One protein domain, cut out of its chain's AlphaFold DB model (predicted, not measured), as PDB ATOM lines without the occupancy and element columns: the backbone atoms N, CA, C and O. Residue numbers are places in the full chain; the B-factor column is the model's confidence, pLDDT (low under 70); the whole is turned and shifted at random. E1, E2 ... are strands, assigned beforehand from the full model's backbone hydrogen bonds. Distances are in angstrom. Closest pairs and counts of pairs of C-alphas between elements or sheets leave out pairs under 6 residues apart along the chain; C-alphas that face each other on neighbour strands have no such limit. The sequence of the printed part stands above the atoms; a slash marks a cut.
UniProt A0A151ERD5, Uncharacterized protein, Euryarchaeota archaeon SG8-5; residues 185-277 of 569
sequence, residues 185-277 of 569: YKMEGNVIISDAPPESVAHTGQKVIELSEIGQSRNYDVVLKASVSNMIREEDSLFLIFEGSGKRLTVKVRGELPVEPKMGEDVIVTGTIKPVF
ATOM      1  N   TYR A 185     177.647 137.082 197.684       87.25
ATOM      2  CA  TYR A 185     178.518 136.087 197.092       87.25
ATOM      3  C   TYR A 185     179.660 136.787 196.366       87.25
ATOM      4  O   TYR A 185     179.490 137.870 195.808       87.25
ATOM      5  N   LYS A 186     180.829 136.158 196.371       88.19
ATOM      6  CA  LYS A 186     182.011 136.580 195.631       88.19
ATOM      7  C   LYS A 186     182.456 135.472 194.697       88.19
ATOM      8  O   LYS A 186     182.323 134.293 195.012       88.19
ATOM      9  N   MET A 187     183.003 135.858 193.562       88.44
ATOM     10  CA  MET A 187     183.486 134.948 192.537       88.44
ATOM     11  C   MET A 187     184.737 135.546 191.916       88.44
ATOM     12  O   MET A 187     184.847 136.761 191.783       88.44
ATOM     13  N   GLU A 188     185.683 134.695 191.554       87.56
ATOM     14  CA  GLU A 188     186.813 135.082 190.719       87.56
ATOM     15  C   GLU A 188     186.738 134.236 189.456       87.56
ATOM     16  O   GLU A 188     186.640 133.008 189.543       87.56
ATOM     17  N   GLY A 189     186.692 134.887 188.298       87.25
ATOM     18  CA  GLY A 189     186.240 134.214 187.093       87.25
ATOM     19  C   GLY A 189     186.467 134.987 185.805       87.25
ATOM     20  O   GLY A 189     186.863 136.153 185.819       87.25
ATOM     21  N   ASN A 190     186.207 134.313 184.691       88.81
ATOM     22  CA  ASN A 190     186.246 134.924 183.370       88.81
ATOM     23  C   ASN A 190     184.885 135.550 183.058       88.81
ATOM     24  O   ASN A 190     183.841 135.015 183.437       88.81
ATOM     25  N   VAL A 191     184.905 136.672 182.343       88.38
ATOM     26  CA  VAL A 191     183.706 137.360 181.855       88.38
ATOM     27  C   VAL A 191     183.729 137.324 180.334       88.38
ATOM     28  O   VAL A 191     184.751 137.621 179.720       88.38
ATOM     29  N   ILE A 192     182.609 136.949 179.730       87.75
ATOM     30  CA  ILE A 192     182.437 136.848 178.285       87.75
ATOM     31  C   ILE A 192     181.238 137.711 177.899       87.75
ATOM     32  O   ILE A 192     180.118 137.482 178.356       87.75
ATOM     33  N   ILE A 193     181.485 138.705 177.048       85.81
ATOM     34  CA  ILE A 193     180.445 139.559 176.471       85.81
ATOM     35  C   ILE A 193     179.930 138.851 175.218       85.81
ATOM     36  O   ILE A 193     180.634 138.764 174.211       85.81
ATOM     37  N   SER A 194     178.742 138.256 175.308       82.12
ATOM     38  CA  SER A 194     178.126 137.527 174.203       82.12
ATOM     39  C   SER A 194     176.621 137.386 174.403       82.12
ATOM     40  O   SER A 194     176.153 137.097 175.504       82.12
ATOM     41  N   ASP A 195     175.871 137.486 173.306       81.06
ATOM     42  CA  ASP A 195     174.442 137.159 173.277       81.06
ATOM     43  C   ASP A 195     174.175 135.650 173.317       81.06
ATOM     44  O   ASP A 195     173.029 135.228 173.498       81.06
ATOM     45  N   ALA A 196     175.221 134.833 173.167       83.81
ATOM     46  CA  ALA A 196     175.114 133.388 173.161       83.81
ATOM     47  C   ALA A 196     174.471 132.850 174.458       83.81
ATOM     48  O   ALA A 196     174.554 133.469 175.525       83.81
ATOM     49  N   PRO A 197     173.805 131.689 174.390       85.25
ATOM     50  CA  PRO A 197     173.256 131.054 175.577       85.25
ATOM     51  C   PRO A 197     174.394 130.510 176.467       85.25
ATOM     52  O   PRO A 197     175.396 130.029 175.930       85.25
ATOM     53  N   PRO A 198     174.279 130.556 177.806       85.12
ATOM     54  CA  PRO A 198     175.335 130.117 178.725       85.12
ATOM     55  C   PRO A 198     175.751 128.648 178.516       85.12
ATOM     56  O   PRO A 198     176.907 128.300 178.756       85.12
ATOM     57  N   GLU A 199     174.865 127.799 177.987       87.50
ATOM     58  CA  GLU A 199     175.161 126.408 177.623       87.50
ATOM     59  C   GLU A 199     176.244 126.275 176.547       87.50
ATOM     60  O   GLU A 199     176.972 125.287 176.531       87.50
ATOM     61  N   SER A 200     176.372 127.262 175.658       83.69
ATOM     62  CA  SER A 200     177.377 127.258 174.587       83.69
ATOM     63  C   SER A 200     178.798 127.547 175.081       83.69
ATOM     64  O   SER A 200     179.766 127.245 174.384       83.69
ATOM     65  N   VAL A 201     178.918 128.119 176.281       83.00
ATOM     66  CA  VAL A 201     180.188 128.510 176.907       83.00
ATOM     67  C   VAL A 201     180.625 127.495 177.966       83.00
ATOM     68  O   VAL A 201     181.811 127.383 178.266       83.00
ATOM     69  N   ALA A 202     179.679 126.746 178.536       83.00
ATOM     70  CA  ALA A 202     179.947 125.797 179.606       83.00
ATOM     71  C   ALA A 202     180.874 124.650 179.166       83.00
ATOM     72  O   ALA A 202     180.627 123.953 178.182       83.00
ATOM     73  N   HIS A 203     181.931 124.417 179.946       80.75
ATOM     74  CA  HIS A 203     182.833 123.277 179.766       80.75
ATOM     75  C   HIS A 203     182.375 122.038 180.549       80.75
ATOM     76  O   HIS A 203     181.527 122.105 181.441       80.75
ATOM     77  N   THR A 204     182.970 120.880 180.246       71.81
ATOM     78  CA  THR A 204     182.689 119.608 180.923       71.81
ATOM     79  C   THR A 204     182.901 119.735 182.436       71.81
ATOM     80  O   THR A 204     184.021 119.947 182.891       71.81
ATOM     81  N   GLY A 205     181.827 119.592 183.218       70.62
ATOM     82  CA  GLY A 205     181.856 119.709 184.682       70.62
ATOM     83  C   GLY A 205     181.383 121.059 185.231       70.62
ATOM     84  O   GLY A 205     181.145 121.151 186.434       70.62
ATOM     85  N   GLN A 206     181.175 122.067 184.376       81.69
ATOM     86  CA  GLN A 206     180.547 123.321 184.782       81.69
ATOM     87  C   GLN A 206     179.024 123.208 184.781       81.69
ATOM     88  O   GLN A 206     178.426 122.588 183.900       81.69
ATOM     89  N   LYS A 207     178.385 123.826 185.777       83.38
ATOM     90  CA  LYS A 207     176.924 123.843 185.890       83.38
ATOM     91  C   LYS A 207     176.383 125.208 185.478       83.38
ATOM     92  O   LYS A 207     176.769 126.222 186.057       83.38
ATOM     93  N   VAL A 208     175.482 125.223 184.499       86.94
ATOM     94  CA  VAL A 208     174.737 126.431 184.125       86.94
ATOM     95  C   VAL A 208     173.697 126.707 185.205       86.94
ATOM     96  O   VAL A 208     172.958 125.797 185.586       86.94
ATOM     97  N   ILE A 209     173.692 127.926 185.744       88.06
ATOM     98  CA  ILE A 209     172.793 128.337 186.827       88.06
ATOM     99  C   ILE A 209     172.254 129.742 186.583       88.06
ATOM    100  O   ILE A 209     172.888 130.568 185.926       88.06
ATOM    101  N   GLU A 210     171.127 130.046 187.213       87.25
ATOM    102  CA  GLU A 210     170.637 131.417 187.321       87.25
ATOM    103  C   GLU A 210     171.167 132.126 188.578       87.25
ATOM    104  O   GLU A 210     171.546 131.502 189.576       87.25
ATOM    105  N   LEU A 211     171.116 133.465 188.587       84.19
ATOM    106  CA  LEU A 211     171.473 134.274 189.761       84.19
ATOM    107  C   LEU A 211     170.622 133.898 190.999       84.19
ATOM    108  O   LEU A 211     171.101 133.880 192.138       84.19
ATOM    109  N   SER A 212     169.361 133.525 190.768       83.44
ATOM    110  CA  SER A 212     168.424 133.013 191.774       83.44
ATOM    111  C   SER A 212     168.909 131.696 192.414       83.44
ATOM    112  O   SER A 212     168.647 131.442 193.596       83.44
ATOM    113  N   GLU A 213     169.721 130.906 191.709       81.62
ATOM    114  CA  GLU A 213     170.174 129.562 192.084       81.62
ATOM    115  C   GLU A 213     171.579 129.513 192.698       81.62
ATOM    116  O   GLU A 213     171.981 128.479 193.233       81.62
ATOM    117  N   ILE A 214     172.294 130.641 192.756       79.38
ATOM    118  CA  ILE A 214     173.653 130.770 193.329       79.38
ATOM    119  C   ILE A 214     173.809 130.125 194.721       79.38
ATOM    120  O   ILE A 214     174.870 129.642 195.106       79.38
ATOM    121  N   GLY A 215     172.724 130.078 195.496       70.00
ATOM    122  CA  GLY A 215     172.734 129.503 196.842       70.00
ATOM    123  C   GLY A 215     172.649 127.974 196.883       70.00
ATOM    124  O   GLY A 215     172.875 127.405 197.951       70.00
ATOM    125  N   GLN A 216     172.301 127.331 195.766       68.94
ATOM    126  CA  GLN A 216     172.092 125.887 195.628       68.94
ATOM    127  C   GLN A 216     173.297 125.198 194.963       68.94
ATOM    128  O   GLN A 216     173.670 124.100 195.370       68.94
ATOM    129  N   SER A 217     173.961 125.866 194.017       58.38
ATOM    130  CA  SER A 217     175.129 125.349 193.287       58.38
ATOM    131  C   SER A 217     176.438 125.824 193.926       58.38
ATOM    132  O   SER A 217     177.119 126.719 193.436       58.38
ATOM    133  N   ARG A 218     176.754 125.246 195.090       59.22
ATOM    134  CA  ARG A 218     177.867 125.652 195.970       59.22
ATOM    135  C   ARG A 218     179.169 124.948 195.583       59.22
ATOM    136  O   ARG A 218     179.128 123.739 195.394       59.22
ATOM    137  N   ASN A 219     180.302 125.659 195.543       57.00
ATOM    138  CA  ASN A 219     181.632 125.119 195.181       57.00
ATOM    139  C   ASN A 219     181.728 124.462 193.793       57.00
ATOM    140  O   ASN A 219     182.760 123.885 193.466       57.00
ATOM    141  N   TYR A 220     180.688 124.563 192.970       64.50
ATOM    142  CA  TYR A 220     180.796 124.197 191.572       64.50
ATOM    143  C   TYR A 220     181.420 125.352 190.814       64.50
ATOM    144  O   TYR A 220     181.192 126.527 191.121       64.50
ATOM    145  N   ASP A 221     182.191 124.985 189.810       78.19
ATOM    146  CA  ASP A 221     182.538 125.905 188.757       78.19
ATOM    147  C   ASP A 221     181.264 126.102 187.927       78.19
ATOM    148  O   ASP A 221     180.653 125.143 187.443       78.19
ATOM    149  N   VAL A 222     180.756 127.328 187.905       87.62
ATOM    150  CA  VAL A 222     179.428 127.631 187.364       87.62
ATOM    151  C   VAL A 222     179.529 128.597 186.207       87.62
ATOM    152  O   VAL A 222     180.473 129.381 186.119       87.62
ATOM    153  N   VAL A 223     178.523 128.537 185.343       89.50
ATOM    154  CA  VAL A 223     178.305 129.502 184.270       89.50
ATOM    155  C   VAL A 223     176.958 130.159 184.505       89.50
ATOM    156  O   VAL A 223     175.954 129.469 184.672       89.50
ATOM    157  N   LEU A 224     176.930 131.486 184.536       90.25
ATOM    158  CA  LEU A 224     175.689 132.241 184.694       90.25
ATOM    159  C   LEU A 224     175.675 133.448 183.766       90.25
ATOM    160  O   LEU A 224     176.702 134.097 183.572       90.25
ATOM    161  N   LYS A 225     174.501 133.751 183.212       90.44
ATOM    162  CA  LYS A 225     174.241 134.985 182.466       90.44
ATOM    163  C   LYS A 225     173.530 135.965 183.396       90.44
ATOM    164  O   LYS A 225     172.534 135.596 184.018       90.44
ATOM    165  N   ALA A 226     174.058 137.177 183.533       89.62
ATOM    166  CA  ALA A 226     173.464 138.209 184.377       89.62
ATOM    167  C   ALA A 226     173.795 139.615 183.864       89.62
ATOM    168  O   ALA A 226     174.866 139.845 183.303       89.62
ATOM    169  N   SER A 227     172.884 140.556 184.107       91.12
ATOM    170  CA  SER A 227     173.046 141.956 183.716       91.12
ATOM    171  C   SER A 227     173.895 142.717 184.733       91.12
ATOM    172  O   SER A 227     173.643 142.657 185.943       91.12
ATOM    173  N   VAL A 228     174.894 143.461 184.256       91.56
ATOM    174  CA  VAL A 228     175.801 144.231 185.119       91.56
ATOM    175  C   VAL A 228     175.022 145.318 185.863       91.56
ATOM    176  O   VAL A 228     174.508 146.257 185.259       91.56
ATOM    177  N   SER A 229     174.935 145.204 187.188       92.19
ATOM    178  CA  SER A 229     174.226 146.164 188.045       92.19
ATOM    179  C   SER A 229     175.133 147.300 188.516       92.19
ATOM    180  O   SER A 229     174.680 148.431 188.659       92.19
ATOM    181  N   ASN A 230     176.409 147.003 188.784       91.69
ATOM    182  CA  ASN A 230     177.416 148.001 189.143       91.69
ATOM    183  C   ASN A 230     178.831 147.538 188.764       91.69
ATOM    184  O   ASN A 230     179.074 146.338 188.636       91.69
ATOM    185  N   MET A 231     179.767 148.477 188.610       89.69
ATOM    186  CA  MET A 231     181.166 148.208 188.275       89.69
ATOM    187  C   MET A 231     182.103 149.023 189.160       89.69
ATOM    188  O   MET A 231     181.894 150.217 189.366       89.69
ATOM    189  N   ILE A 232     183.145 148.377 189.677       89.00
ATOM    190  CA  ILE A 232     184.168 149.003 190.519       89.00
ATOM    191  C   ILE A 232     185.535 148.632 189.954       89.00
ATOM    192  O   ILE A 232     185.805 147.458 189.708       89.00
ATOM    193  N   ARG A 233     186.405 149.624 189.769       84.38
ATOM    194  CA  ARG A 233     187.792 149.419 189.347       84.38
ATOM    195  C   ARG A 233     188.725 149.842 190.475       84.38
ATOM    196  O   ARG A 233     188.646 150.979 190.933       84.38
ATOM    197  N   GLU A 234     189.586 148.930 190.909       83.69
ATOM    198  CA  GLU A 234     190.653 149.189 191.880       83.69
ATOM    199  C   GLU A 234     191.982 148.748 191.274       83.69
ATOM    200  O   GLU A 234     192.137 147.567 190.970       83.69
ATOM    201  N   GLU A 235     192.918 149.688 191.108       82.31
ATOM    202  CA  GLU A 235     194.258 149.456 190.539       82.31
ATOM    203  C   GLU A 235     194.205 148.599 189.252       82.31
ATOM    204  O   GLU A 235     193.758 149.093 188.213       82.31
ATOM    205  N   ASP A 236     194.578 147.316 189.352       79.56
ATOM    206  CA  ASP A 236     194.659 146.333 188.259       79.56
ATOM    207  C   ASP A 236     193.492 145.320 188.243       79.56
ATOM    208  O   ASP A 236     193.553 144.279 187.588       79.56
ATOM    209  N   SER A 237     192.423 145.549 189.012       85.56
ATOM    210  CA  SER A 237     191.290 144.622 189.140       85.56
ATOM    211  C   SER A 237     189.953 145.290 188.821       85.56
ATOM    212  O   SER A 237     189.586 146.315 189.397       85.56
ATOM    213  N   LEU A 238     189.182 144.654 187.934       88.12
ATOM    214  CA  LEU A 238     187.793 145.012 187.661       88.12
ATOM    215  C   LEU A 238     186.854 144.116 188.475       88.12
ATOM    216  O   LEU A 238     186.980 142.888 188.466       88.12
ATOM    217  N   PHE A 239     185.888 144.735 189.145       90.44
ATOM    218  CA  PHE A 239     184.821 144.059 189.866       90.44
ATOM    219  C   PHE A 239     183.468 144.375 189.234       90.44
ATOM    220  O   PHE A 239     183.056 145.534 189.174       90.44
ATOM    221  N   LEU A 240     182.750 143.336 188.818       91.38
ATOM    222  CA  LEU A 240     181.377 143.436 188.331       91.38
ATOM    223  C   LEU A 240     180.413 142.988 189.428       91.38
ATOM    224  O   LEU A 240     180.629 141.965 190.079       91.38
ATOM    225  N   ILE A 241     179.353 143.752 189.655       91.56
ATOM    226  CA  ILE A 241     178.322 143.458 190.649       91.56
ATOM    227  C   ILE A 241     177.026 143.133 189.921       91.56
ATOM    228  O   ILE A 241     176.562 143.910 189.087       91.56
ATOM    229  N   PHE A 242     176.424 142.014 190.301       91.31
ATOM    230  CA  PHE A 242     175.153 141.527 189.786       91.31
ATOM    231  C   PHE A 242     174.160 141.416 190.939       91.31
ATOM    232  O   PHE A 242     174.464 140.795 191.963       91.31
ATOM    233  N   GLU A 243     172.980 142.007 190.783       90.69
ATOM    234  CA  GLU A 243     171.912 141.977 191.779       90.69
ATOM    235  C   GLU A 243     170.617 141.435 191.178       90.69
ATOM    236  O   GLU A 243     170.187 141.825 190.098       90.69
ATOM    237  N   GLY A 244     169.974 140.517 191.895       86.12
ATOM    238  CA  GLY A 244     168.714 139.930 191.457       86.12
ATOM    239  C   GLY A 244     168.217 138.862 192.421       86.12
ATOM    240  O   GLY A 244     168.997 138.190 193.097       86.12
ATOM    241  N   SER A 245     166.894 138.721 192.529       82.31
ATOM    242  CA  SER A 245     166.247 137.765 193.446       82.31
ATOM    243  C   SER A 245     166.705 137.886 194.915       82.31
ATOM    244  O   SER A 245     166.786 136.893 195.639       82.31
ATOM    245  N   GLY A 246     167.046 139.104 195.363       82.69
ATOM    246  CA  GLY A 246     167.526 139.373 196.726       82.69
ATOM    247  C   GLY A 246     168.946 138.869 197.024       82.69
ATOM    248  O   GLY A 246     169.325 138.777 198.194       82.69
ATOM    249  N   LYS A 247     169.715 138.523 195.985       87.00
ATOM    250  CA  LYS A 247     171.115 138.101 196.069       87.00
ATOM    251  C   LYS A 247     172.014 139.083 195.340       87.00
ATOM    252  O   LYS A 247     171.612 139.680 194.343       87.00
ATOM    253  N   ARG A 248     173.242 139.199 195.836       89.81
ATOM    254  CA  ARG A 248     174.295 140.033 195.266       89.81
ATOM    255  C   ARG A 248     175.526 139.183 194.988       89.81
ATOM    256  O   ARG A 248     176.018 138.513 195.895       89.81
ATOM    257  N   LEU A 249     176.018 139.215 193.756       90.25
ATOM    258  CA  LEU A 249     177.239 138.542 193.330       90.25
ATOM    259  C   LEU A 249     178.273 139.589 192.917       90.25
ATOM    260  O   LEU A 249     178.024 140.380 192.015       90.25
ATOM    261  N   THR A 250     179.437 139.579 193.557       91.38
ATOM    262  CA  THR A 250     180.597 140.388 193.171       91.38
ATOM    263  C   THR A 250     181.627 139.502 192.484       91.38
ATOM    264  O   THR A 250     182.161 138.575 193.091       91.38
ATOM    265  N   VAL A 251     181.932 139.795 191.229       91.19
ATOM    266  CA  VAL A 251     182.861 139.029 190.402       91.19
ATOM    267  C   VAL A 251     184.136 139.835 190.222       91.19
ATOM    268  O   VAL A 251     184.092 140.912 189.641       91.19
ATOM    269  N   LYS A 252     185.267 139.305 190.687       91.50
ATOM    270  CA  LYS A 252     186.596 139.785 190.308       91.50
ATOM    271  C   LYS A 252     186.961 139.176 188.954       91.50
ATOM    272  O   LYS A 252     187.046 137.951 188.838       91.50
ATOM    273  N   VAL A 253     187.160 140.019 187.949       88.62
ATOM    274  CA  VAL A 253     187.502 139.581 186.592       88.62
ATOM    275  C   VAL A 253     188.946 139.083 186.549       88.62
ATOM    276  O   VAL A 253     189.850 139.732 187.078       88.62
ATOM    277  N   ARG A 254     189.166 137.915 185.939       83.94
ATOM    278  CA  ARG A 254     190.507 137.388 185.660       83.94
ATOM    279  C   ARG A 254     191.065 137.980 184.370       83.94
ATOM    280  O   ARG A 254     190.498 137.774 183.303       83.94
ATOM    281  N   GLY A 255     192.221 138.631 184.481       79.75
ATOM    282  CA  GLY A 255     192.907 139.255 183.350       79.75
ATOM    283  C   GLY A 255     192.242 140.548 182.878       79.75
ATOM    284  O   GLY A 255     191.324 141.065 183.516       79.75
ATOM    285  N   GLU A 256     192.728 141.072 181.756       75.56
ATOM    286  CA  GLU A 256     192.163 142.260 181.118       75.56
ATOM    287  C   GLU A 256     191.039 141.876 180.155       75.56
ATOM    288  O   GLU A 256     191.156 140.929 179.374       75.56
ATOM    289  N   LEU A 257     189.945 142.635 180.197       78.81
ATOM    290  CA  LEU A 257     188.875 142.513 179.219       78.81
ATOM    291  C   LEU A 257     189.210 143.349 177.979       78.81
ATOM    292  O   LEU A 257     189.549 144.523 178.123       78.81
ATOM    293  N   PRO A 258     189.057 142.799 176.761       76.38
ATOM    294  CA  PRO A 258     189.278 143.562 175.536       76.38
ATOM    295  C   PRO A 258     188.248 144.688 175.348       76.38
ATOM    296  O   PRO A 258     188.553 145.698 174.718       76.38
ATOM    297  N   VAL A 259     187.034 144.527 175.889       81.69
ATOM    298  CA  VAL A 259     185.976 145.545 175.915       81.69
ATOM    299  C   VAL A 259     185.303 145.498 177.284       81.69
ATOM    300  O   VAL A 259     184.971 144.418 177.768       81.69
ATOM    301  N   GLU A 260     185.107 146.657 177.909       82.69
ATOM    302  CA  GLU A 260     184.385 146.756 179.179       82.69
ATOM    303  C   GLU A 260     182.864 146.737 178.938       82.69
ATOM    304  O   GLU A 260     182.381 147.470 178.066       82.69
ATOM    305  N   PRO A 261     182.100 145.924 179.692       85.06
ATOM    306  CA  PRO A 261     180.650 145.881 179.565       85.06
ATOM    307  C   PRO A 261     180.011 147.168 180.098       85.06
ATOM    308  O   PRO A 261     180.538 147.830 180.990       85.06
ATOM    309  N   LYS A 262     178.844 147.529 179.571       86.88
ATOM    310  CA  LYS A 262     178.052 148.675 180.029       86.88
ATOM    311  C   LYS A 262     177.130 148.281 181.181       86.88
ATOM    312  O   LYS A 262     176.755 147.125 181.357       86.88
ATOM    313  N   MET A 263     176.705 149.277 181.957       88.25
ATOM    314  CA  MET A 263     175.659 149.091 182.968       88.25
ATOM    315  C   MET A 263     174.375 148.586 182.299       88.25
ATOM    316  O   MET A 263     173.919 149.168 181.315       88.25
ATOM    317  N   GLY A 264     173.801 147.511 182.838       85.81
ATOM    318  CA  GLY A 264     172.634 146.827 182.283       85.81
ATOM    319  C   GLY A 264     172.931 145.868 181.126       85.81
ATOM    320  O   GLY A 264     172.000 145.230 180.647       85.81
ATOM    321  N   GLU A 265     174.184 145.739 180.682       88.50
ATOM    322  CA  GLU A 265     174.565 144.775 179.645       88.50
ATOM    323  C   GLU A 265     174.623 143.357 180.222       88.50
ATOM    324  O   GLU A 265     175.130 143.140 181.329       88.50
ATOM    325  N   ASP A 266     174.092 142.392 179.472       89.12
ATOM    326  CA  ASP A 266     174.151 140.983 179.836       89.12
ATOM    327  C   ASP A 266     175.535 140.416 179.538       89.12
ATOM    328  O   ASP A 266     176.020 140.460 178.409       89.12
ATOM    329  N   VAL A 267     176.150 139.812 180.552       91.38
ATOM    330  CA  VAL A 267     177.431 139.120 180.407       91.38
ATOM    331  C   VAL A 267     177.342 137.702 180.944       91.38
ATOM    332  O   VAL A 267     176.565 137.399 181.854       91.38
ATOM    333  N   ILE A 268     178.156 136.821 180.370       90.56
ATOM    334  CA  ILE A 268     178.315 135.445 180.828       90.56
ATOM    335  C   ILE A 268     179.539 135.394 181.733       90.56
ATOM    336  O   ILE A 268     180.622 135.838 181.355       90.56
ATOM    337  N   VAL A 269     179.376 134.842 182.929       90.75
ATOM    338  CA  VAL A 269     180.433 134.760 183.935       90.75
ATOM    339  C   VAL A 269     180.728 133.306 184.263       90.75
ATOM    340  O   VAL A 269     179.796 132.537 184.502       90.75
ATOM    341  N   THR A 270     182.011 132.932 184.300       89.25
ATOM    342  CA  THR A 270     182.454 131.559 184.596       89.25
ATOM    343  C   THR A 270     183.474 131.510 185.726       89.25
ATOM    344  O   THR A 270     184.373 132.346 185.790       89.25
ATOM    345  N   GLY A 271     183.325 130.564 186.655       87.56
ATOM    346  CA  GLY A 271     184.211 130.437 187.817       87.56
ATOM    347  C   GLY A 271     183.522 129.914 189.076       87.56
ATOM    348  O   GLY A 271     182.363 129.494 189.057       87.56
ATOM    349  N   THR A 272     184.239 129.964 190.198       84.31
ATOM    350  CA  THR A 272     183.794 129.352 191.454       84.31
ATOM    351  C   THR A 272     183.165 130.377 192.399       84.31
ATOM    352  O   THR A 272     183.782 131.383 192.760       84.31
ATOM    353  N   ILE A 273     181.947 130.094 192.863       84.56
ATOM    354  CA  ILE A 273     181.211 130.958 193.794       84.56
ATOM    355  C   ILE A 273     181.594 130.665 195.248       84.56
ATOM    356  O   ILE A 273     181.493 129.530 195.718       84.56
ATOM    357  N   LYS A 274     181.917 131.724 195.999       83.19
ATOM    358  CA  LYS A 274     182.144 131.711 197.449       83.19
ATOM    359  C   LYS A 274     181.135 132.618 198.168       83.19
ATOM    360  O   LYS A 274     180.971 133.773 197.780       83.19
ATOM    361  N   PRO A 275     180.444 132.152 199.221       84.69
ATOM    362  CA  PRO A 275     179.540 133.006 199.987       84.69
ATOM    363  C   PRO A 275     180.303 134.025 200.838       84.69
ATOM    364  O   PRO A 275     181.381 133.737 201.357       84.69
ATOM    365  N   VAL A 276     179.700 135.195 201.035       85.25
ATOM    366  CA  VAL A 276     180.155 136.219 201.977       85.25
ATOM    367  C   VAL A 276     179.153 136.303 203.121       85.25
ATOM    368  O   VAL A 276     177.939 136.380 202.915       85.25
ATOM    369  N   PHE A 277     179.664 136.258 204.348       85.12
ATOM    370  CA  PHE A 277     178.846 136.279 205.552       85.12
ATOM    371  C   PHE A 277     178.936 137.631 206.252       85.12
ATOM    372  O   PHE A 277     180.010 138.217 206.370       85.12
TER     373      PHE A 277
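What this domain is: This is residues 185 to 277 of the 569 residues of an uncharacterized protein of Euryarchaeota archaeon SG8-5 (UniProt A0A151ERD5). One strongly twisted sheet folds back on itself at E1 as a half-open barrel, E2 and E6 facing E5, E4 and E3. The printed part has 93 residues, under half in six named strands, with no named helix: all strand. The sheet, order E2 E6 E1 E5 E4 E3, is mixed; the whole is compact, radius of gyration of the C-alphas 12.1 A, spans 32 by 31 by 21 A.

Where its parts are: Find C-alpha 185 at (178.518, 136.087, 197.092), beginning E1, residues 185 to 192. Then come E2, 221 to 227, E3, 230 to 234, E4, 237 to 244, E5, 247 to 253, and E6, 266 to 276, 23.4 A long, ending at (180.155, 136.219, 201.977).

How they stand to each other: See E1, the hinge, parallel to E5 (N 187 and O 250, 2.9 A) and antiparallel to E6 (N 190 and O 270, 2.9 A). E6 is antiparallel to E2 (N 224 and O 269, 3.1 A). E3, E4 and E5 make a meander, two successive hairpins (N 232 and O 239, 2.9 A; N 240 and O 251, 2.9 A).

The domain as a whole: The printed part has no cut; the links at residues 193 to 220 and 254 to 265 are long. Residues 216 to 220 are under pLDDT 70.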